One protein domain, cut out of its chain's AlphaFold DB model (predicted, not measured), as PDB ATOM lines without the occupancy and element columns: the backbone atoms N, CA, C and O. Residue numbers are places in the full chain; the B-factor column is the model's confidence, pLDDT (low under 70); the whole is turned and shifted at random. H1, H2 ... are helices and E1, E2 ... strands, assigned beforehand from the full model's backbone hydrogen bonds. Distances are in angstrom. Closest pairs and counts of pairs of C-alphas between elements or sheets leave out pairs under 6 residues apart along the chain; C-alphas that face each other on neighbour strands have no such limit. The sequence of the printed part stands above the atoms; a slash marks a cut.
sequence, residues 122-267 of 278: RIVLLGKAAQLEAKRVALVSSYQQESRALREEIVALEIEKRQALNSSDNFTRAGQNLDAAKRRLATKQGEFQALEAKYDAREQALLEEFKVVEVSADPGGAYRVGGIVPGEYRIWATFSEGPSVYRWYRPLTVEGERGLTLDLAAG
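AT A GLANCE: This is residues 122 to 267 of the 278 residues of an uncharacterized protein of Acidobacteria bacterium (UniProt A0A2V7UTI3). A long helical hairpin, H1 and H2, has a small head of strands at the end where H1 begins and H2 ends. The head is one twisted antiparallel sheet, in the order E2, E1, E4, E5, with the short strands E3 and E6 near it; the hairpin's turn, residues 167 to 172, stands free. The printed part has 146 residues with two named helices and six named strands, which follow along the chain as E1, H1, H2, E2, E3, E4, E5, E6, and its class is mixed, helices and strands. It is extended, with a radius of gyration of the C-alphas of 22.7 A, a rod spanning 79 by 33 by 20 A.

IN THESE COORDINATES: E1, residues 122 to 126, begins with C-alpha 122 at (233.000, 198.113, 159.063). H1, residues 129 to 166, is 54.0 A long, and H2, residues 171 to 210, is 58.1 A, ending at (231.311, 187.248, 169.759). E2 is residues 211 to 216 and E3 222 to 225. E4, residues 231 to 241, is 32.5 A long; E5, residues 244 to 254, is 30.9 A and bends by 52 degrees at residue 251. E6 is residues 264 to 266, ending at (225.258, 209.409, 163.606).

HOW THE PARTS SIT: In the sheet the neighbour strands are antiparallel, with backbone N and O within hydrogen-bond range across each pair: N 123 and O 215 at 2.8 A for E1 and E2, N 124 and O 236 at 2.8 A for E1 and E4, and N 233 and O 252 at 2.8 A for the hairpin E4 and E5. H1 only grazes the sheet with residues 129 to 133, H2 with 205 to 210. H1 and H2 touch, closest at the C-alphas of Lys 161 and Ala 181, 5.6 A, a shallow tilt of 9 degrees, opposite ways. Every O i to N i+4 pair is within range in H2, 33 of 34 in H1. E3 and E6 pair with no named strand.

THE WHOLE: The C-alphas farthest apart, of Asp 169 and Glu 257, are 78.7 A apart. The printed part has no cut and no long link. Residues 167 to 169 and 257 to 258 have pLDDT under 70.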
ATOM      1  N   ARG A 122     232.941 199.493 158.557       95.00
ATOM      2  CA  ARG A 122     233.000 198.113 159.063       95.00
ATOM      3  C   ARG A 122     231.722 197.826 159.847       95.00
ATOM      4  O   ARG A 122     231.428 198.545 160.796       95.00
ATOM      5  N   ILE A 123     230.981 196.781 159.487       94.38
ATOM      6  CA  ILE A 123     229.799 196.303 160.213       94.38
ATOM      7  C   ILE A 123     230.091 194.897 160.727       94.38
ATOM      8  O   ILE A 123     230.413 194.000 159.951       94.38
ATOM      9  N   VAL A 124     229.931 194.687 162.030       94.50
ATOM     10  CA  VAL A 124     230.097 193.395 162.695       94.50
ATOM     11  C   VAL A 124     228.782 193.007 163.362       94.50
ATOM     12  O   VAL A 124     228.249 193.734 164.205       94.50
ATOM     13  N   LEU A 125     228.261 191.837 162.998       93.38
ATOM     14  CA  LEU A 125     227.155 191.201 163.698       93.38
ATOM     15  C   LEU A 125     227.718 190.312 164.808       93.38
ATOM     16  O   LEU A 125     228.537 189.423 164.560       93.38
ATOM     17  N   LEU A 126     227.254 190.546 166.029       94.25
ATOM     18  CA  LEU A 126     227.710 189.882 167.241       94.25
ATOM     19  C   LEU A 126     226.594 188.991 167.793       94.25
ATOM     20  O   LEU A 126     225.462 189.439 167.992       94.25
ATOM     21  N   GLY A 127     226.910 187.720 168.024       92.38
ATOM     22  CA  GLY A 127     225.972 186.711 168.513       92.38
ATOM     23  C   GLY A 127     225.902 186.633 170.037       92.38
ATOM     24  O   GLY A 127     226.614 187.335 170.751       92.38
ATOM     25  N   LYS A 128     225.051 185.725 170.542       92.81
ATOM     26  CA  LYS A 128     224.880 185.437 171.983       92.81
ATOM     27  C   LYS A 128     224.664 186.717 172.812       92.81
ATOM     28  O   LYS A 128     225.308 186.898 173.848       92.81
ATOM     29  N   ALA A 129     223.764 187.595 172.358       90.69
ATOM     30  CA  ALA A 129     223.614 188.968 172.854       90.69
ATOM     31  C   ALA A 129     223.597 189.100 174.393       90.69
ATOM     32  O   ALA A 129     224.257 189.983 174.932       90.69
ATOM     33  N   ALA A 130     222.923 188.196 175.114       90.44
ATOM     34  CA  ALA A 130     222.893 188.198 176.580       90.44
ATOM     35  C   ALA A 130     224.276 187.994 177.246       90.44
ATOM     36  O   ALA A 130     224.586 188.646 178.241       90.44
ATOM     37  N   GLN A 131     225.128 187.115 176.700       93.19
ATOM     38  CA  GLN A 131     226.482 186.872 177.224       93.19
ATOM     39  C   GLN A 131     227.423 188.039 176.901       93.19
ATOM     40  O   GLN A 131     228.216 188.447 177.751       93.19
ATOM     41  N   LEU A 132     227.295 188.593 175.691       92.88
ATOM     42  CA  LEU A 132     228.021 189.785 175.263       92.88
ATOM     43  C   LEU A 132     227.681 190.992 176.149       92.88
ATOM     44  O   LEU A 132     228.594 191.634 176.658       92.88
ATOM     45  N   GLU A 133     226.396 191.274 176.392       92.12
ATOM     46  CA  GLU A 133     225.986 192.379 177.271       92.12
ATOM     47  C   GLU A 133     226.477 192.189 178.708       92.12
ATOM     48  O   GLU A 133     226.983 193.139 179.298       92.12
ATOM     49  N   ALA A 134     226.411 190.975 179.268       92.75
ATOM     50  CA  ALA A 134     226.936 190.714 180.610       92.75
ATOM     51  C   ALA A 134     228.446 191.022 180.710       92.75
ATOM     52  O   ALA A 134     228.886 191.689 181.650       92.75
ATOM     53  N   LYS A 135     229.237 190.598 179.713       93.12
ATOM     54  CA  LYS A 135     230.674 190.917 179.626       93.12
ATOM     55  C   LYS A 135     230.927 192.409 179.394       93.12
ATOM     56  O   LYS A 135     231.795 192.982 180.051       93.12
ATOM     57  N   ARG A 136     230.153 193.053 178.514       92.25
ATOM     58  CA  ARG A 136     230.230 194.494 178.233       92.25
ATOM     59  C   ARG A 136     229.933 195.323 179.481       92.25
ATOM     60  O   ARG A 136     230.711 196.211 179.799       92.25
ATOM     61  N   VAL A 137     228.869 195.024 180.226       91.56
ATOM     62  CA  VAL A 137     228.513 195.748 181.461       91.56
ATOM     63  C   VAL A 137     229.622 195.634 182.514       91.56
ATOM     64  O   VAL A 137     229.978 196.634 183.136       91.56
ATOM     65  N   ALA A 138     230.236 194.455 182.669       91.81
ATOM     66  CA  ALA A 138     231.395 194.276 183.547       91.81
ATOM     67  C   ALA A 138     232.628 195.083 183.083       91.81
ATOM     68  O   ALA A 138     233.323 195.683 183.910       91.81
ATOM     69  N   LEU A 139     232.881 195.134 181.769       92.12
ATOM     70  CA  LEU A 139     233.958 195.924 181.165       92.12
ATOM     71  C   LEU A 139     233.741 197.433 181.379       92.12
ATOM     72  O   LEU A 139     234.640 198.107 181.876       92.12
ATOM     73  N   VAL A 140     232.541 197.936 181.072       90.81
ATOM     74  CA  VAL A 140     232.129 199.339 181.251       90.81
ATOM     75  C   VAL A 140     232.248 199.766 182.711       90.81
ATOM     76  O   VAL A 140     232.846 200.798 182.991       90.81
ATOM     77  N   SER A 141     231.741 198.960 183.648       90.56
ATOM     78  CA  SER A 141     231.827 199.249 185.086       90.56
ATOM     79  C   SER A 141     233.283 199.385 185.552       90.56
ATOM     80  O   SER A 141     233.650 200.358 186.215       90.56
ATOM     81  N   SER A 142     234.145 198.463 185.110       92.00
ATOM     82  CA  SER A 142     235.575 198.474 185.441       92.00
ATOM     83  C   SER A 142     236.293 199.684 184.820       92.00
ATOM     84  O   SER A 142     237.080 200.348 185.497       92.00
ATOM     85  N   TYR A 143     235.973 200.036 183.568       91.25
ATOM     86  CA  TYR A 143     236.482 201.243 182.913       91.25
ATOM     87  C   TYR A 143     236.040 202.519 183.636       91.25
ATOM     88  O   TYR A 143     236.869 203.382 183.914       91.25
ATOM     89  N   GLN A 144     234.756 202.647 183.983       90.50
ATOM     90  CA  GLN A 144     234.223 203.811 184.695       90.50
ATOM     91  C   GLN A 144     234.873 203.978 186.076       90.50
ATOM     92  O   GLN A 144     235.201 205.100 186.456       90.50
ATOM     93  N   GLN A 145     235.127 202.884 186.801       92.00
ATOM     94  CA  GLN A 145     235.814 202.930 188.093       92.00
ATOM     95  C   GLN A 145     237.284 203.365 187.960       92.00
ATOM     96  O   GLN A 145     237.702 204.304 188.642       92.00
ATOM     97  N   GLU A 146     238.063 202.725 187.078       92.06
ATOM     98  CA  GLU A 146     239.483 203.057 186.870       92.06
ATOM     99  C   GLU A 146     239.658 204.481 186.296       92.06
ATOM    100  O   GLU A 146     240.486 205.259 186.775       92.06
ATOM    101  N   SER A 147     238.843 204.861 185.305       90.88
ATOM    102  CA  SER A 147     238.928 206.169 184.638       90.88
ATOM    103  C   SER A 147     238.488 207.321 185.539       90.88
ATOM    104  O   SER A 147     239.077 208.400 185.472       90.88
ATOM    105  N   ARG A 148     237.495 207.109 186.414       92.25
ATOM    106  CA  ARG A 148     237.065 208.113 187.393       92.25
ATOM    107  C   ARG A 148     238.178 208.439 188.387       92.25
ATOM    108  O   ARG A 148     238.453 209.619 188.581       92.25
ATOM    109  N   ALA A 149     238.832 207.426 188.960       91.50
ATOM    110  CA  ALA A 149     239.927 207.628 189.908       91.50
ATOM    111  C   ALA A 149     241.072 208.449 189.282       91.50
ATOM    112  O   ALA A 149     241.480 209.473 189.832       91.50
ATOM    113  N   LEU A 150     241.513 208.081 188.071       91.44
ATOM    114  CA  LEU A 150     242.544 208.835 187.349       91.44
ATOM    115  C   LEU A 150     242.108 210.268 187.004       91.44
ATOM    116  O   LEU A 150     242.913 211.193 187.115       91.44
ATOM    117  N   ARG A 151     240.846 210.491 186.614       92.44
ATOM    118  CA  ARG A 151     240.327 211.841 186.328       92.44
ATOM    119  C   ARG A 151     240.272 212.720 187.579       92.44
ATOM    120  O   ARG A 151     240.640 213.890 187.495       92.44
ATOM    121  N   GLU A 152     239.857 212.174 188.721       93.62
ATOM    122  CA  GLU A 152     239.856 212.886 190.008       93.62
ATOM    123  C   GLU A 152     241.291 213.286 190.417       93.62
ATOM    124  O   GLU A 152     241.526 214.445 190.770       93.62
ATOM    125  N   GLU A 153     242.278 212.393 190.256       91.81
ATOM    126  CA  GLU A 153     243.700 212.697 190.491       91.81
ATOM    127  C   GLU A 153     244.265 213.758 189.526       91.81
ATOM    128  O   GLU A 153     244.969 214.675 189.959       91.81
ATOM    129  N   ILE A 154     243.944 213.686 188.228       92.19
ATOM    130  CA  ILE A 154     244.380 214.682 187.232       92.19
ATOM    131  C   ILE A 154     243.834 216.072 187.584       92.19
ATOM    132  O   ILE A 154     244.595 217.041 187.597       92.19
ATOM    133  N   VAL A 155     242.544 216.182 187.920       94.38
ATOM    134  CA  VAL A 155     241.919 217.460 188.305       94.38
ATOM    135  C   VAL A 155     242.536 218.013 189.595       94.38
ATOM    136  O   VAL A 155     242.824 219.210 189.666       94.38
ATOM    137  N   ALA A 156     242.816 217.163 190.588       92.50
ATOM    138  CA  ALA A 156     243.503 217.579 191.810       92.50
ATOM    139  C   ALA A 156     244.910 218.146 191.520       92.50
ATOM    140  O   ALA A 156     245.253 219.221 192.016       92.50
ATOM    141  N   LEU A 157     245.691 217.489 190.654       90.00
ATOM    142  CA  LEU A 157     247.014 217.963 190.226       90.00
ATOM    143  C   LEU A 157     246.948 219.260 189.402       90.00
ATOM    144  O   LEU A 157     247.846 220.100 189.494       90.00
ATOM    145  N   GLU A 158     245.893 219.474 188.612       91.19
ATOM    146  CA  GLU A 158     245.676 220.748 187.919       91.19
ATOM    147  C   GLU A 158     245.377 221.906 188.873       91.19
ATOM    148  O   GLU A 158     245.840 223.030 188.635       91.19
ATOM    149  N   ILE A 159     244.651 221.634 189.958       90.06
ATOM    150  CA  ILE A 159     244.387 222.599 191.027       90.06
ATOM    151  C   ILE A 159     245.676 222.879 191.815       90.06
ATOM    152  O   ILE A 159     246.014 224.052 191.974       90.06
ATOM    153  N   GLU A 160     246.444 221.855 192.215       86.44
ATOM    154  CA  GLU A 160     247.757 222.007 192.880       86.44
ATOM    155  C   GLU A 160     248.705 222.869 192.025       86.44
ATOM    156  O   GLU A 160     249.257 223.862 192.502       86.44
ATOM    157  N   LYS A 161     248.812 222.566 190.722       86.06
ATOM    158  CA  LYS A 161     249.590 223.342 189.740       86.06
ATOM    159  C   LYS A 161     249.161 224.813 189.691       86.06
ATOM    160  O   LYS A 161     250.015 225.694 189.620       86.06
ATOM    161  N   ARG A 162     247.852 225.096 189.720       86.81
ATOM    162  CA  ARG A 162     247.312 226.468 189.698       86.81
ATOM    163  C   ARG A 162     247.550 227.202 191.021       86.81
ATOM    164  O   ARG A 162     247.849 228.388 191.001       86.81
ATOM    165  N   GLN A 163     247.452 226.508 192.153       84.88
ATOM    166  CA  GLN A 163     247.739 227.076 193.471       84.88
ATOM    167  C   GLN A 163     249.228 227.404 193.630       84.88
ATOM    168  O   GLN A 163     249.551 228.504 194.067       84.88
ATOM    169  N   ALA A 164     250.130 226.511 193.207       80.12
ATOM    170  CA  ALA A 164     251.580 226.712 193.276       80.12
ATOM    171  C   ALA A 164     252.086 227.907 192.442       80.12
ATOM    172  O   ALA A 164     253.118 228.482 192.773       80.12
ATOM    173  N   LEU A 165     251.358 228.296 191.387       75.75
ATOM    174  CA  LEU A 165     251.629 229.511 190.605       75.75
ATOM    175  C   LEU A 165     251.204 230.806 191.321       75.75
ATOM    176  O   LEU A 165     251.726 231.868 191.000       75.75
ATOM    177  N   ASN A 166     250.268 230.720 192.271       79.56
ATOM    178  CA  ASN A 166     249.630 231.877 192.904       79.56
ATOM    179  C   ASN A 166     250.102 232.136 194.352       79.56
ATOM    180  O   ASN A 166     249.758 233.174 194.907       79.56
ATOM    181  N   SER A 167     250.816 231.201 194.992       65.81
ATOM    182  CA  SER A 167     250.988 231.166 196.459       65.81
ATOM    183  C   SER A 167     252.406 231.430 196.986       65.81
ATOM    184  O   SER A 167     252.673 231.175 198.161       65.81
ATOM    185  N   SER A 168     253.340 231.892 196.151       60.12
ATOM    186  CA  SER A 168     254.770 231.885 196.487       60.12
ATOM    187  C   SER A 168     255.454 233.258 196.463       60.12
ATOM    188  O   SER A 168     255.787 233.768 195.394       60.12
ATOM    189  N   ASP A 169     255.857 233.744 197.636       68.12
ATOM    190  CA  ASP A 169     256.810 234.862 197.777       68.12
ATOM    191  C   ASP A 169     258.268 234.470 197.430       68.12
ATOM    192  O   ASP A 169     259.180 235.293 197.463       68.12
ATOM    193  N   ASN A 170     258.522 233.193 197.106       75.44
ATOM    194  CA  ASN A 170     259.838 232.667 196.733       75.44
ATOM    195  C   ASN A 170     259.774 231.890 195.406       75.44
ATOM    196  O   ASN A 170     259.386 230.717 195.368       75.44
ATOM    197  N   PHE A 171     260.227 232.545 194.335       76.56
ATOM    198  CA  PHE A 171     260.238 232.027 192.962       76.56
ATOM    199  C   PHE A 171     260.967 230.683 192.791       76.56
ATOM    200  O   PHE A 171     260.533 229.850 191.996       76.56
ATOM    201  N   THR A 172     262.041 230.421 193.545       82.81
ATOM    202  CA  THR A 172     262.818 229.174 193.412       82.81
ATOM    203  C   THR A 172     262.021 227.964 193.899       82.81
ATOM    204  O   THR A 172     261.973 226.936 193.221       82.81
ATOM    205  N   ARG A 173     261.342 228.092 195.048       79.12
ATOM    206  CA  ARG A 173     260.461 227.035 195.575       79.12
ATOM    207  C   ARG A 173     259.215 226.864 194.696       79.12
ATOM    208  O   ARG A 173     258.774 225.737 194.483       79.12
ATOM    209  N   ALA A 174     258.697 227.962 194.143       79.88
ATOM    210  CA  ALA A 174     257.587 227.951 193.190       79.88
ATOM    211  C   ALA A 174     257.903 227.115 191.942       79.88
ATOM    212  O   ALA A 174     257.140 226.218 191.592       79.88
ATOM    213  N   GLY A 175     259.061 227.360 191.312       84.50
ATOM    214  CA  GLY A 175     259.508 226.625 190.125       84.50
ATOM    215  C   GLY A 175     259.662 225.125 190.385       84.50
ATOM    216  O   GLY A 175     259.126 224.310 189.636       84.50
ATOM    217  N   GLN A 176     260.301 224.749 191.498       86.31
ATOM    218  CA  GLN A 176     260.464 223.342 191.888       86.31
ATOM    219  C   GLN A 176     259.118 222.625 192.089       86.31
ATOM    220  O   GLN A 176     258.934 221.516 191.581       86.31
ATOM    221  N   ASN A 177     258.166 223.267 192.774       84.00
ATOM    222  CA  ASN A 177     256.824 222.721 192.986       84.00
ATOM    223  C   ASN A 177     256.035 222.624 191.671       84.00
ATOM    224  O   ASN A 177     255.419 221.596 191.393       84.00
ATOM    225  N   LEU A 178     256.102 223.658 190.829       86.31
ATOM    226  CA  LEU A 178     255.468 223.686 189.513       86.31
ATOM    227  C   LEU A 178     255.978 222.552 188.612       86.31
ATOM    228  O   LEU A 178     255.180 221.870 187.969       86.31
ATOM    229  N   ASP A 179     257.289 222.314 188.575       89.31
ATOM    230  CA  ASP A 179     257.883 221.264 187.744       89.31
ATOM    231  C   ASP A 179     257.682 219.858 188.330       89.31
ATOM    232  O   ASP A 179     257.629 218.874 187.588       89.31
ATOM    233  N   ALA A 180     257.514 219.724 189.649       88.62
ATOM    234  CA  ALA A 180     257.023 218.490 190.263       88.62
ATOM    235  C   ALA A 180     255.557 218.209 189.874       88.62
ATOM    236  O   ALA A 180     255.256 217.112 189.398       88.62
ATOM    237  N   ALA A 181     254.668 219.201 189.987       87.81
ATOM    238  CA  ALA A 181     253.255 219.081 189.624       87.81
ATOM    239  C   ALA A 181     253.059 218.781 188.125       87.81
ATOM    240  O   ALA A 181     252.306 217.873 187.776       87.81
ATOM    241  N   LYS A 182     253.793 219.464 187.230       90.19
ATOM    242  CA  LYS A 182     253.801 219.166 185.782       90.19
ATOM    243  C   LYS A 182     254.191 217.716 185.490       90.19
ATOM    244  O   LYS A 182     253.534 217.077 184.676       90.19
ATOM    245  N   ARG A 183     255.241 217.196 186.141       93.12
ATOM    246  CA  ARG A 183     255.693 215.805 185.946       93.12
ATOM    247  C   ARG A 183     254.647 214.802 186.420       93.12
ATOM    248  O   ARG A 183     254.310 213.910 185.653       93.12
ATOM    249  N   ARG A 184     254.074 214.990 187.617       92.19
ATOM    250  CA  ARG A 184     252.970 214.147 188.123       92.19
ATOM    251  C   ARG A 184     251.772 214.145 187.169       92.19
ATOM    252  O   ARG A 184     251.253 213.082 186.848       92.19
ATOM    253  N   LEU A 185     251.369 215.322 186.688       91.56
ATOM    254  CA  LEU A 185     250.266 215.477 185.741       91.56
ATOM    255  C   LEU A 185     250.550 214.754 184.418       91.56
ATOM    256  O   LEU A 185     249.682 214.037 183.933       91.56
ATOM    257  N   ALA A 186     251.763 214.877 183.868       92.69
ATOM    258  CA  ALA A 186     252.157 214.162 182.655       92.69
ATOM    259  C   ALA A 186     252.158 212.634 182.855       92.69
ATOM    260  O   ALA A 186     251.660 211.908 181.998       92.69
ATOM    261  N   THR A 187     252.645 212.140 184.001       95.25
ATOM    262  CA  THR A 187     252.559 210.715 184.362       95.25
ATOM    263  C   THR A 187     251.107 210.245 184.422       95.25
ATOM    264  O   THR A 187     250.774 209.245 183.795       95.25
ATOM    265  N   LYS A 188     250.219 210.989 185.092       92.81
ATOM    266  CA  LYS A 188     248.800 210.623 185.229       92.81
ATOM    267  C   LYS A 188     248.022 210.697 183.917       92.81
ATOM    268  O   LYS A 188     247.163 209.857 183.672       92.81
ATOM    269  N   GLN A 189     248.360 211.637 183.035       92.25
ATOM    270  CA  GLN A 189     247.847 211.658 181.662       92.25
ATOM    271  C   GLN A 189     248.327 210.442 180.853       92.25
ATOM    272  O   GLN A 189     247.531 209.857 180.123       92.25
ATOM    273  N   GLY A 190     249.585 210.017 181.020       93.56
ATOM    274  CA  GLY A 190     250.104 208.783 180.421       93.56
ATOM    275  C   GLY A 190     249.421 207.518 180.955       93.56
ATOM    276  O   GLY A 190     249.058 206.647 180.171       93.56
ATOM    277  N   GLU A 191     249.176 207.435 182.268       94.31
ATOM    278  CA  GLU A 191     248.380 206.359 182.883       94.31
ATOM    279  C   GLU A 191     246.949 206.325 182.324       94.31
ATOM    280  O   GLU A 191     246.429 205.248 182.039       94.31
ATOM    281  N   PHE A 192     246.330 207.489 182.106       89.81
ATOM    282  CA  PHE A 192     244.991 207.592 181.521       89.81
ATOM    283  C   PHE A 192     244.955 207.135 180.051       89.81
ATOM    284  O   PHE A 192     244.097 206.337 179.686       89.81
ATOM    285  N   GLN A 193     245.927 207.537 179.227       90.56
ATOM    286  CA  GLN A 193     246.051 207.059 177.840       90.56
ATOM    287  C   GLN A 193     246.329 205.548 177.766       90.56
ATOM    288  O   GLN A 193     245.777 204.845 176.920       90.56
ATOM    289  N   ALA A 194     247.158 205.021 178.675       93.56
ATOM    290  CA  ALA A 194     247.403 203.584 178.786       93.56
ATOM    291  C   ALA A 194     246.149 202.816 179.244       93.56
ATOM    292  O   ALA A 194     245.940 201.678 178.818       93.56
ATOM    293  N   LEU A 195     245.302 203.430 180.079       91.44
ATOM    294  CA  LEU A 195     244.002 202.884 180.457       91.44
ATOM    295  C   LEU A 195     243.059 202.810 179.249       91.44
ATOM    296  O   LEU A 195     242.478 201.752 179.022       91.44
ATOM    297  N   GLU A 196     242.934 203.885 178.466       88.50
ATOM    298  CA  GLU A 196     242.113 203.902 177.245       88.50
ATOM    299  C   GLU A 196     242.562 202.798 176.272       88.50
ATOM    300  O   GLU A 196     241.771 201.911 175.954       88.50
ATOM    301  N   ALA A 197     243.858 202.726 175.942       90.44
ATOM    302  CA  ALA A 197     244.402 201.686 175.061       90.44
ATOM    303  C   ALA A 197     244.198 200.247 175.594       90.44
ATOM    304  O   ALA A 197     243.930 199.319 174.827       90.44
ATOM    305  N   LYS A 198     244.289 200.042 176.918       92.50
ATOM    306  CA  LYS A 198     243.982 198.759 177.584       92.50
ATOM    307  C   LYS A 198     242.512 198.365 177.411       92.50
ATOM    308  O   LYS A 198     242.223 197.171 177.305       92.50
ATOM    309  N   TYR A 199     241.589 199.325 177.433       90.38
ATOM    310  CA  TYR A 199     240.158 199.062 177.290       90.38
ATOM    311  C   TYR A 199     239.721 198.935 175.826       90.38
ATOM    312  O   TYR A 199     238.968 198.006 175.544       90.38
ATOM    313  N   ASP A 200     240.286 199.712 174.894       88.69
ATOM    314  CA  ASP A 200     240.128 199.504 173.443       88.69
ATOM    315  C   ASP A 200     240.541 198.074 173.036       88.69
ATOM    316  O   ASP A 200     239.803 197.365 172.353       88.69
ATOM    317  N   ALA A 201     241.695 197.590 173.520       90.94
ATOM    318  CA  ALA A 201     242.163 196.229 173.238       90.94
ATOM    319  C   ALA A 201     241.233 195.140 173.815       90.94
ATOM    320  O   ALA A 201     241.072 194.070 173.221       90.94
ATOM    321  N   ARG A 202     240.600 195.402 174.968       92.06
ATOM    322  CA  ARG A 202     239.615 194.496 175.584       92.06
ATOM    323  C   ARG A 202     238.272 194.519 174.861       92.06
ATOM    324  O   ARG A 202     237.664 193.458 174.733       92.06
ATOM    325  N   GLU A 203     237.823 195.678 174.381       90.62
ATOM    326  CA  GLU A 203     236.669 195.777 173.485       90.62
ATOM    327  C   GLU A 203     236.931 194.974 172.215       90.62
ATOM    328  O   GLU A 203     236.146 194.087 171.900       90.62
ATOM    329  N   GLN A 204     238.059 195.196 171.533       91.12
ATOM    330  CA  GLN A 204     238.373 194.472 170.301       91.12
ATOM    331  C   GLN A 204     238.399 192.952 170.520       91.12
ATOM    332  O   GLN A 204     237.807 192.215 169.735       91.12
ATOM    333  N   ALA A 205     239.011 192.474 171.609       93.62
ATOM    334  CA  ALA A 205     238.989 191.054 171.958       93.62
ATOM    335  C   ALA A 205     237.561 190.520 172.195       93.62
ATOM    336  O   ALA A 205     237.244 189.411 171.771       93.62
ATOM    337  N   LEU A 206     236.690 191.310 172.833       93.62
ATOM    338  CA  LEU A 206     235.294 190.948 173.086       93.62
ATOM    339  C   LEU A 206     234.449 190.951 171.799       93.62
ATOM    340  O   LEU A 206     233.623 190.063 171.606       93.62
ATOM    341  N   LEU A 207     234.674 191.904 170.892       92.94
ATOM    342  CA  LEU A 207     234.017 191.948 169.583       92.94
ATOM    343  C   LEU A 207     234.405 190.738 168.726       92.94
ATOM    344  O   LEU A 207     233.534 190.100 168.143       92.94
ATOM    345  N   GLU A 208     235.693 190.388 168.686       94.00
ATOM    346  CA  GLU A 208     236.181 189.223 167.941       94.00
ATOM    347  C   GLU A 208     235.717 187.890 168.573       94.00
ATOM    348  O   GLU A 208     235.400 186.961 167.836       94.00
ATOM    349  N   GLU A 209     235.576 187.794 169.906       94.06
ATOM    350  CA  GLU A 209     235.029 186.600 170.587       94.06
ATOM    351  C   GLU A 209     233.562 186.317 170.204       94.06
ATOM    352  O   GLU A 209     233.161 185.158 170.062       94.06
ATOM    353  N   PHE A 210     232.747 187.366 170.048       93.69
ATOM    354  CA  PHE A 210     231.311 187.248 169.759       93.69
ATOM    355  C   PHE A 210     230.951 187.463 168.282       93.69
ATOM    356  O   PHE A 210     229.768 187.389 167.933       93.69
ATOM    357  N   LYS A 211     231.938 187.685 167.406       95.12
ATOM    358  CA  LYS A 211     231.739 187.885 165.967       95.12
ATOM    359  C   LYS A 211     231.072 186.675 165.310       95.12
ATOM    360  O   LYS A 211     231.567 185.554 165.378       95.12
ATOM    361  N   VAL A 212     229.960 186.930 164.624       91.69
ATOM    362  CA  VAL A 212     229.252 185.952 163.783       91.69
ATOM    363  C   VAL A 212     229.587 186.185 162.317       91.69
ATOM    364  O   VAL A 212     229.905 185.247 161.595       91.69
ATOM    365  N   VAL A 213     229.531 187.442 161.877       92.56
ATOM    366  CA  VAL A 213     229.818 187.845 160.500       92.56
ATOM    367  C   VAL A 213     230.224 189.314 160.472       92.56
ATOM    368  O   VAL A 213     229.803 190.110 161.312       92.56
ATOM    369  N   GLU A 214     231.070 189.657 159.513       93.12
ATOM    370  CA  GLU A 214     231.604 190.991 159.294       93.12
ATOM    371  C   GLU A 214     231.476 191.331 157.811       93.12
ATOM    372  O   GLU A 214     231.789 190.506 156.952       93.12
ATOM    373  N   VAL A 215     230.983 192.533 157.522       93.19
ATOM    374  CA  VAL A 215     230.821 193.065 156.166       93.19
ATOM    375  C   VAL A 215     231.266 194.522 156.127       93.19
ATOM    376  O   VAL A 215     231.264 195.210 157.149       93.19
ATOM    377  N   SER A 216     231.595 195.010 154.935       93.38
ATOM    378  CA  SER A 216     231.828 196.433 154.694       93.38
ATOM    379  C   SER A 216     230.641 197.052 153.962       93.38
ATOM    380  O   SER A 216     230.024 196.397 153.119       93.38
ATOM    381  N   ALA A 217     230.327 198.311 154.261       91.31
ATOM    382  CA  ALA A 217     229.345 199.072 153.495       91.31
ATOM    383  C   ALA A 217     229.859 199.407 152.083       91.31
ATOM    384  O   ALA A 217     231.046 199.677 151.886       91.31
ATOM    385  N   ASP A 218     228.948 199.432 151.113       90.19
ATOM    386  CA  ASP A 218     229.209 199.836 149.732       90.19
ATOM    387  C   ASP A 218     229.465 201.360 149.604       90.19
ATOM    388  O   ASP A 218     229.324 202.096 150.586       90.19
ATOM    389  N   PRO A 219     229.837 201.886 148.419       87.94
ATOM    390  CA  PRO A 219     230.056 203.324 148.224       87.94
ATOM    391  C   PRO A 219     228.837 204.223 148.509       87.94
ATOM    392  O   PRO A 219     229.003 205.412 148.769       87.94
ATOM    393  N   GLY A 220     227.617 203.675 148.494       85.00
ATOM    394  CA  GLY A 220     226.384 204.355 148.909       85.00
ATOM    395  C   GLY A 220     226.102 204.256 150.415       85.00
ATOM    396  O   GLY A 220     225.028 204.660 150.870       85.00
ATOM    397  N   GLY A 221     227.039 203.701 151.190       86.94
ATOM    398  CA  GLY A 221     226.908 203.434 152.619       86.94
ATOM    399  C   GLY A 221     225.933 202.302 152.946       86.94
ATOM    400  O   GLY A 221     225.594 202.136 154.117       86.94
ATOM    401  N   ALA A 222     225.432 201.555 151.958       90.31
ATOM    402  CA  ALA A 222     224.498 200.462 152.194       90.31
ATOM    403  C   ALA A 222     225.246 199.172 152.549       90.31
ATOM    404  O   ALA A 222     226.333 198.901 152.043       90.31
ATOM    405  N   TYR A 223     224.661 198.360 153.423       91.25
ATOM    406  CA  TYR A 223     225.211 197.068 153.816       91.25
ATOM    407  C   TYR A 223     224.142 195.977 153.765       91.25
ATOM    408  O   TYR A 223     222.940 196.240 153.852       91.25
ATOM    409  N   ARG A 224     224.600 194.731 153.618       90.00
ATOM    410  CA  ARG A 224     223.772 193.525 153.574       90.00
ATOM    411  C   ARG A 224     224.503 192.379 154.259       90.00
ATOM    412  O   ARG A 224     225.656 192.103 153.944       90.00
ATOM    413  N   VAL A 225     223.802 191.688 155.146       88.56
ATOM    414  CA  VAL A 225     224.257 190.501 155.866       88.56
ATOM    415  C   VAL A 225     223.188 189.424 155.689       88.56
ATOM    416  O   VAL A 225     222.124 189.504 156.295       88.56
ATOM    417  N   GLY A 226     223.433 188.452 154.812       86.81
ATOM    418  CA  GLY A 226     222.511 187.341 154.549       86.81
ATOM    419  C   GLY A 226     222.924 186.052 155.261       86.81
ATOM    420  O   GLY A 226     224.060 185.925 155.715       86.81
ATOM    421  N   GLY A 227     222.017 185.073 155.316       81.81
ATOM    422  CA  GLY A 227     222.323 183.737 155.846       81.81
ATOM    423  C   GLY A 227     222.392 183.662 157.373       81.81
ATOM    424  O   GLY A 227     223.029 182.759 157.912       81.81
ATOM    425  N   ILE A 228     221.766 184.609 158.075       85.69
ATOM    426  CA  ILE A 228     221.775 184.675 159.541       85.69
ATOM    427  C   ILE A 228     220.714 183.710 160.094       85.69
ATOM    428  O   ILE A 228     219.622 183.604 159.546       85.69
ATOM    429  N   VAL A 229     221.001 183.011 161.192       86.62
ATOM    430  CA  VAL A 229     219.995 182.195 161.899       86.62
ATOM    431  C   VAL A 229     219.069 183.118 162.715       86.62
ATOM    432  O   VAL A 229     219.566 184.069 163.310       86.62
ATOM    433  N   PRO A 230     217.745 182.886 162.798       87.56
ATOM    434  CA  PRO A 230     216.872 183.693 163.653       87.56
ATOM    435  C   PRO A 230     217.329 183.708 165.122       87.56
ATOM    436  O   PRO A 230     217.715 182.671 165.666       87.56
ATOM    437  N   GLY A 231     217.278 184.872 165.773       89.19
ATOM    438  CA  GLY A 231     217.763 185.044 167.145       89.19
ATOM    439  C   GLY A 231     218.094 186.487 167.538       89.19
ATOM    440  O   GLY A 231     217.847 187.433 166.789       89.19
ATOM    441  N   GLU A 232     218.661 186.642 168.736       91.38
ATOM    442  CA  GLU A 232     219.090 187.930 169.294       91.38
ATOM    443  C   GLU A 232     220.574 188.209 169.033       91.38
ATOM    444  O   GLU A 232     221.462 187.423 169.389       91.38
ATOM    445  N   TYR A 233     220.838 189.390 168.484       92.31
ATOM    446  CA  TYR A 233     222.152 189.862 168.082       92.31
ATOM    447  C   TYR A 233     222.413 191.289 168.577       92.31
ATOM    448  O   TYR A 233     221.520 192.030 169.003       92.31
ATOM    449  N   ARG A 234     223.677 191.694 168.487       93.50
ATOM    450  CA  ARG A 234     224.100 193.093 168.573       93.50
ATOM    451  C   ARG A 234     224.796 193.451 167.271       93.50
ATOM    452  O   ARG A 234     225.584 192.661 166.761       93.50
ATOM    453  N   ILE A 235     224.510 194.626 166.731       93.06
ATOM    454  CA  ILE A 235     225.286 195.191 165.628       93.06
ATOM    455  C   ILE A 235     226.265 196.204 166.215       93.06
ATOM    456  O   ILE A 235     225.863 197.099 166.964       93.06
ATOM    457  N   TRP A 236     227.542 196.036 165.897       94.19
ATOM    458  CA  TRP A 236     228.583 197.031 166.125       94.19
ATOM    459  C   TRP A 236     229.068 197.498 164.760       94.19
ATOM    460  O   TRP A 236     229.316 196.676 163.880       94.19
ATOM    461  N   ALA A 237     229.173 198.803 164.555       93.19
ATOM    462  CA  ALA A 237     229.703 199.340 163.311       93.19
ATOM    463  C   ALA A 237     230.664 200.489 163.588       93.19
ATOM    464  O   ALA A 237     230.480 201.234 164.554       93.19
ATOM    465  N   THR A 238     231.655 200.657 162.717       92.88
ATOM    466  CA  THR A 238     232.572 201.794 162.755       92.88
ATOM    467  C   THR A 238     232.785 202.394 161.381       92.88
ATOM    468  O   THR A 238     232.813 201.707 160.360       92.88
ATOM    469  N   PHE A 239     232.959 203.708 161.364       91.31
ATOM    470  CA  PHE A 239     233.365 204.453 160.187       91.31
ATOM    471  C   PHE A 239     234.348 205.546 160.596       91.31
ATOM    472  O   PHE A 239     234.152 206.206 161.618       91.31
ATOM    473  N   SER A 240     235.387 205.740 159.790       87.31
ATOM    474  CA  SER A 240     236.420 206.744 160.030       87.31
ATOM    475  C   SER A 240     236.429 207.757 158.894       87.31
ATOM    476  O   SER A 240     236.559 207.392 157.729       87.31
ATOM    477  N   GLU A 241     236.339 209.033 159.245       83.06
ATOM    478  CA  GLU A 241     236.354 210.159 158.321       83.06
ATOM    479  C   GLU A 241     237.482 211.122 158.693       83.06
ATOM    480  O   GLU A 241     237.341 211.993 159.557       83.06
ATOM    481  N   GLY A 242     238.645 210.931 158.070       83.56
ATOM    482  CA  GLY A 242     239.865 211.625 158.474       83.56
ATOM    483  C   GLY A 242     240.183 211.338 159.953       83.56
ATOM    484  O   GLY A 242     240.377 210.174 160.298       83.56
ATOM    485  N   PRO A 243     240.239 212.354 160.839       82.25
ATOM    486  CA  PRO A 243     240.463 212.156 162.273       82.25
ATOM    487  C   PRO A 243     239.196 211.759 163.057       82.25
ATOM    488  O   PRO A 243     239.298 211.414 164.232       82.25
ATOM    489  N   SER A 244     238.004 211.852 162.457       84.56
ATOM    490  CA  SER A 244     236.731 211.584 163.131       84.56
ATOM    491  C   SER A 244     236.391 210.098 163.078       84.56
ATOM    492  O   SER A 244     236.309 209.530 161.996       84.56
ATOM    493  N   VAL A 245     236.121 209.480 164.228       88.38
ATOM    494  CA  VAL A 245     235.615 208.100 164.299       88.38
ATOM    495  C   VAL A 245     234.162 208.119 164.757       88.38
ATOM    496  O   VAL A 245     233.822 208.757 165.755       88.38
ATOM    497  N   TYR A 246     233.309 207.406 164.033       89.31
ATOM    498  CA  TYR A 246     231.906 207.179 164.353       89.31
ATOM    499  C   TYR A 246     231.730 205.708 164.723       89.31
ATOM    500  O   TYR A 246     232.192 204.827 163.995       89.31
ATOM    501  N   ARG A 247     231.088 205.441 165.864       90.75
ATOM    502  CA  ARG A 247     230.809 204.094 166.376       90.75
ATOM    503  C   ARG A 247     229.300 203.941 166.591       90.75
ATOM    504  O   ARG A 247     228.643 204.851 167.092       90.75
ATOM    505  N   TRP A 248     228.752 202.783 166.239       91.25
ATOM    506  CA  TRP A 248     227.364 202.407 166.519       91.25
ATOM    507  C   TRP A 248     227.335 201.098 167.286       91.25
ATOM    508  O   TRP A 248     228.064 200.171 166.950       91.25
ATOM    509  N   TYR A 249     226.438 201.002 168.264       91.19
ATOM    510  CA  TYR A 249     226.152 199.761 168.971       91.19
ATOM    511  C   TYR A 249     224.648 199.665 169.239       91.19
ATOM    512  O   TYR A 249     224.089 200.517 169.936       91.19
ATOM    513  N   ARG A 250     223.959 198.687 168.637       90.81
ATOM    514  CA  ARG A 250     222.489 198.555 168.715       90.81
ATOM    515  C   ARG A 250     222.043 197.098 168.920       90.81
ATOM    516  O   ARG A 250     222.698 196.189 168.408       90.81
ATOM    517  N   PRO A 251     220.938 196.853 169.654       91.12
ATOM    518  CA  PRO A 251     220.267 195.553 169.666       91.12
ATOM    519  C   PRO A 251     219.634 195.255 168.303       91.12
ATOM    520  O   PRO A 251     219.204 196.171 167.601       91.12
ATOM    521  N   LEU A 252     219.565 193.972 167.953       89.44
ATOM    522  CA  LEU A 252     218.984 193.484 166.709       89.44
ATOM    523  C   LEU A 252     218.314 192.125 166.956       89.44
ATOM    524  O   LEU A 252     218.963 191.211 167.457       89.44
ATOM    525  N   THR A 253     217.049 191.970 166.568       89.12
ATOM    526  CA  THR A 253     216.327 190.691 166.664       89.12
ATOM    527  C   THR A 253     215.950 190.235 165.265       89.12
ATOM    528  O   THR A 253     215.234 190.942 164.562       89.12
ATOM    529  N   VAL A 254     216.453 189.075 164.844       85.69
ATOM    530  CA  VAL A 254     216.208 188.508 163.511       85.69
ATOM    531  C   VAL A 254     215.078 187.484 163.607       85.69
ATOM    532  O   VAL A 254     215.242 186.435 164.232       85.69
ATOM    533  N   GLU A 255     213.930 187.787 162.998       80.31
ATOM    534  CA  GLU A 255     212.708 186.972 163.053       80.31
ATOM    535  C   GLU A 255     212.425 186.243 161.727       80.31
ATOM    536  O   GLU A 255     211.911 186.837 160.777       80.31
ATOM    537  N   GLY A 256     212.671 184.928 161.687       72.31
ATOM    538  CA  GLY A 256     212.262 184.058 160.574       72.31
ATOM    539  C   GLY A 256     212.732 184.532 159.191       72.31
ATOM    540  O   GLY A 256     213.736 185.220 159.071       72.31
ATOM    541  N   GLU A 257     211.992 184.182 158.136       66.94
ATOM    542  CA  GLU A 257     212.320 184.498 156.727       66.94
ATOM    543  C   GLU A 257     212.190 185.992 156.348       66.94
ATOM    544  O   GLU A 257     212.189 186.342 155.166       66.94
ATOM    545  N   ARG A 258     212.029 186.908 157.314       66.31
ATOM    546  CA  ARG A 258     211.880 188.337 157.019       66.31
ATOM    547  C   ARG A 258     213.234 189.030 156.941       66.31
ATOM    548  O   ARG A 258     214.040 188.964 157.864       66.31
ATOM    549  N   GLY A 259     213.430 189.774 155.855       70.56
ATOM    550  CA  GLY A 259     214.484 190.776 155.776       70.56
ATOM    551  C   GLY A 259     214.233 191.901 156.783       70.56
ATOM    552  O   GLY A 259     213.126 192.437 156.852       70.56
ATOM    553  N   LEU A 260     215.257 192.259 157.555       83.56
ATOM    554  CA  LEU A 260     215.237 193.347 158.526       83.56
ATOM    555  C   LEU A 260     216.037 194.536 157.985       83.56
ATOM    556  O   LEU A 260     217.193 194.380 157.591       83.56
ATOM    557  N   THR A 261     215.440 195.726 158.007       85.62
ATOM    558  CA  THR A 261     216.126 196.979 157.671       85.62
ATOM    559  C   THR A 261     216.494 197.726 158.947       85.62
ATOM    560  O   THR A 261     215.621 198.002 159.770       85.62
ATOM    561  N   LEU A 262     217.769 198.081 159.110       87.31
ATOM    562  CA  LEU A 262     218.260 198.914 160.207       87.31
ATOM    563  C   LEU A 262     219.192 199.997 159.663       87.31
ATOM    564  O   LEU A 262     220.321 199.711 159.288       87.31
ATOM    565  N   ASP A 263     218.751 201.252 159.671       88.62
ATOM    566  CA  ASP A 263     219.615 202.370 159.294       88.62
ATOM    567  C   ASP A 263     220.433 202.877 160.489       88.62
ATOM    568  O   ASP A 263     219.942 203.026 161.612       88.62
ATOM    569  N   LEU A 264     221.707 203.163 160.233       86.94
ATOM    570  CA  LEU A 264     222.686 203.592 161.224       86.94
ATOM    571  C   LEU A 264     223.050 205.057 160.969       86.94
ATOM    572  O   LEU A 264     223.917 205.375 160.156       86.94
ATOM    573  N   ALA A 265     222.367 205.962 161.669       86.81
ATOM    574  CA  ALA A 265     222.637 207.396 161.620       86.81
ATOM    575  C   ALA A 265     223.532 207.837 162.792       86.81
ATOM    576  O   ALA A 265     223.304 207.418 163.929       86.81
ATOM    577  N   ALA A 266     224.528 208.695 162.549       82.25
ATOM    578  CA  ALA A 266     225.258 209.409 163.606       82.25
ATOM    579  C   ALA A 266     225.396 210.907 163.292       82.25
ATOM    580  O   ALA A 266     225.627 211.299 162.151       82.25
ATOM    581  N   GLY A 267     225.259 211.747 164.324       70.50
ATOM    582  CA  GLY A 267     225.418 213.208 164.234       70.50
ATOM    583  C   GLY A 267     226.633 213.765 164.987       70.50
ATOM    584  O   GLY A 267     226.832 214.977 165.013       70.50
TER     585      GLY A 267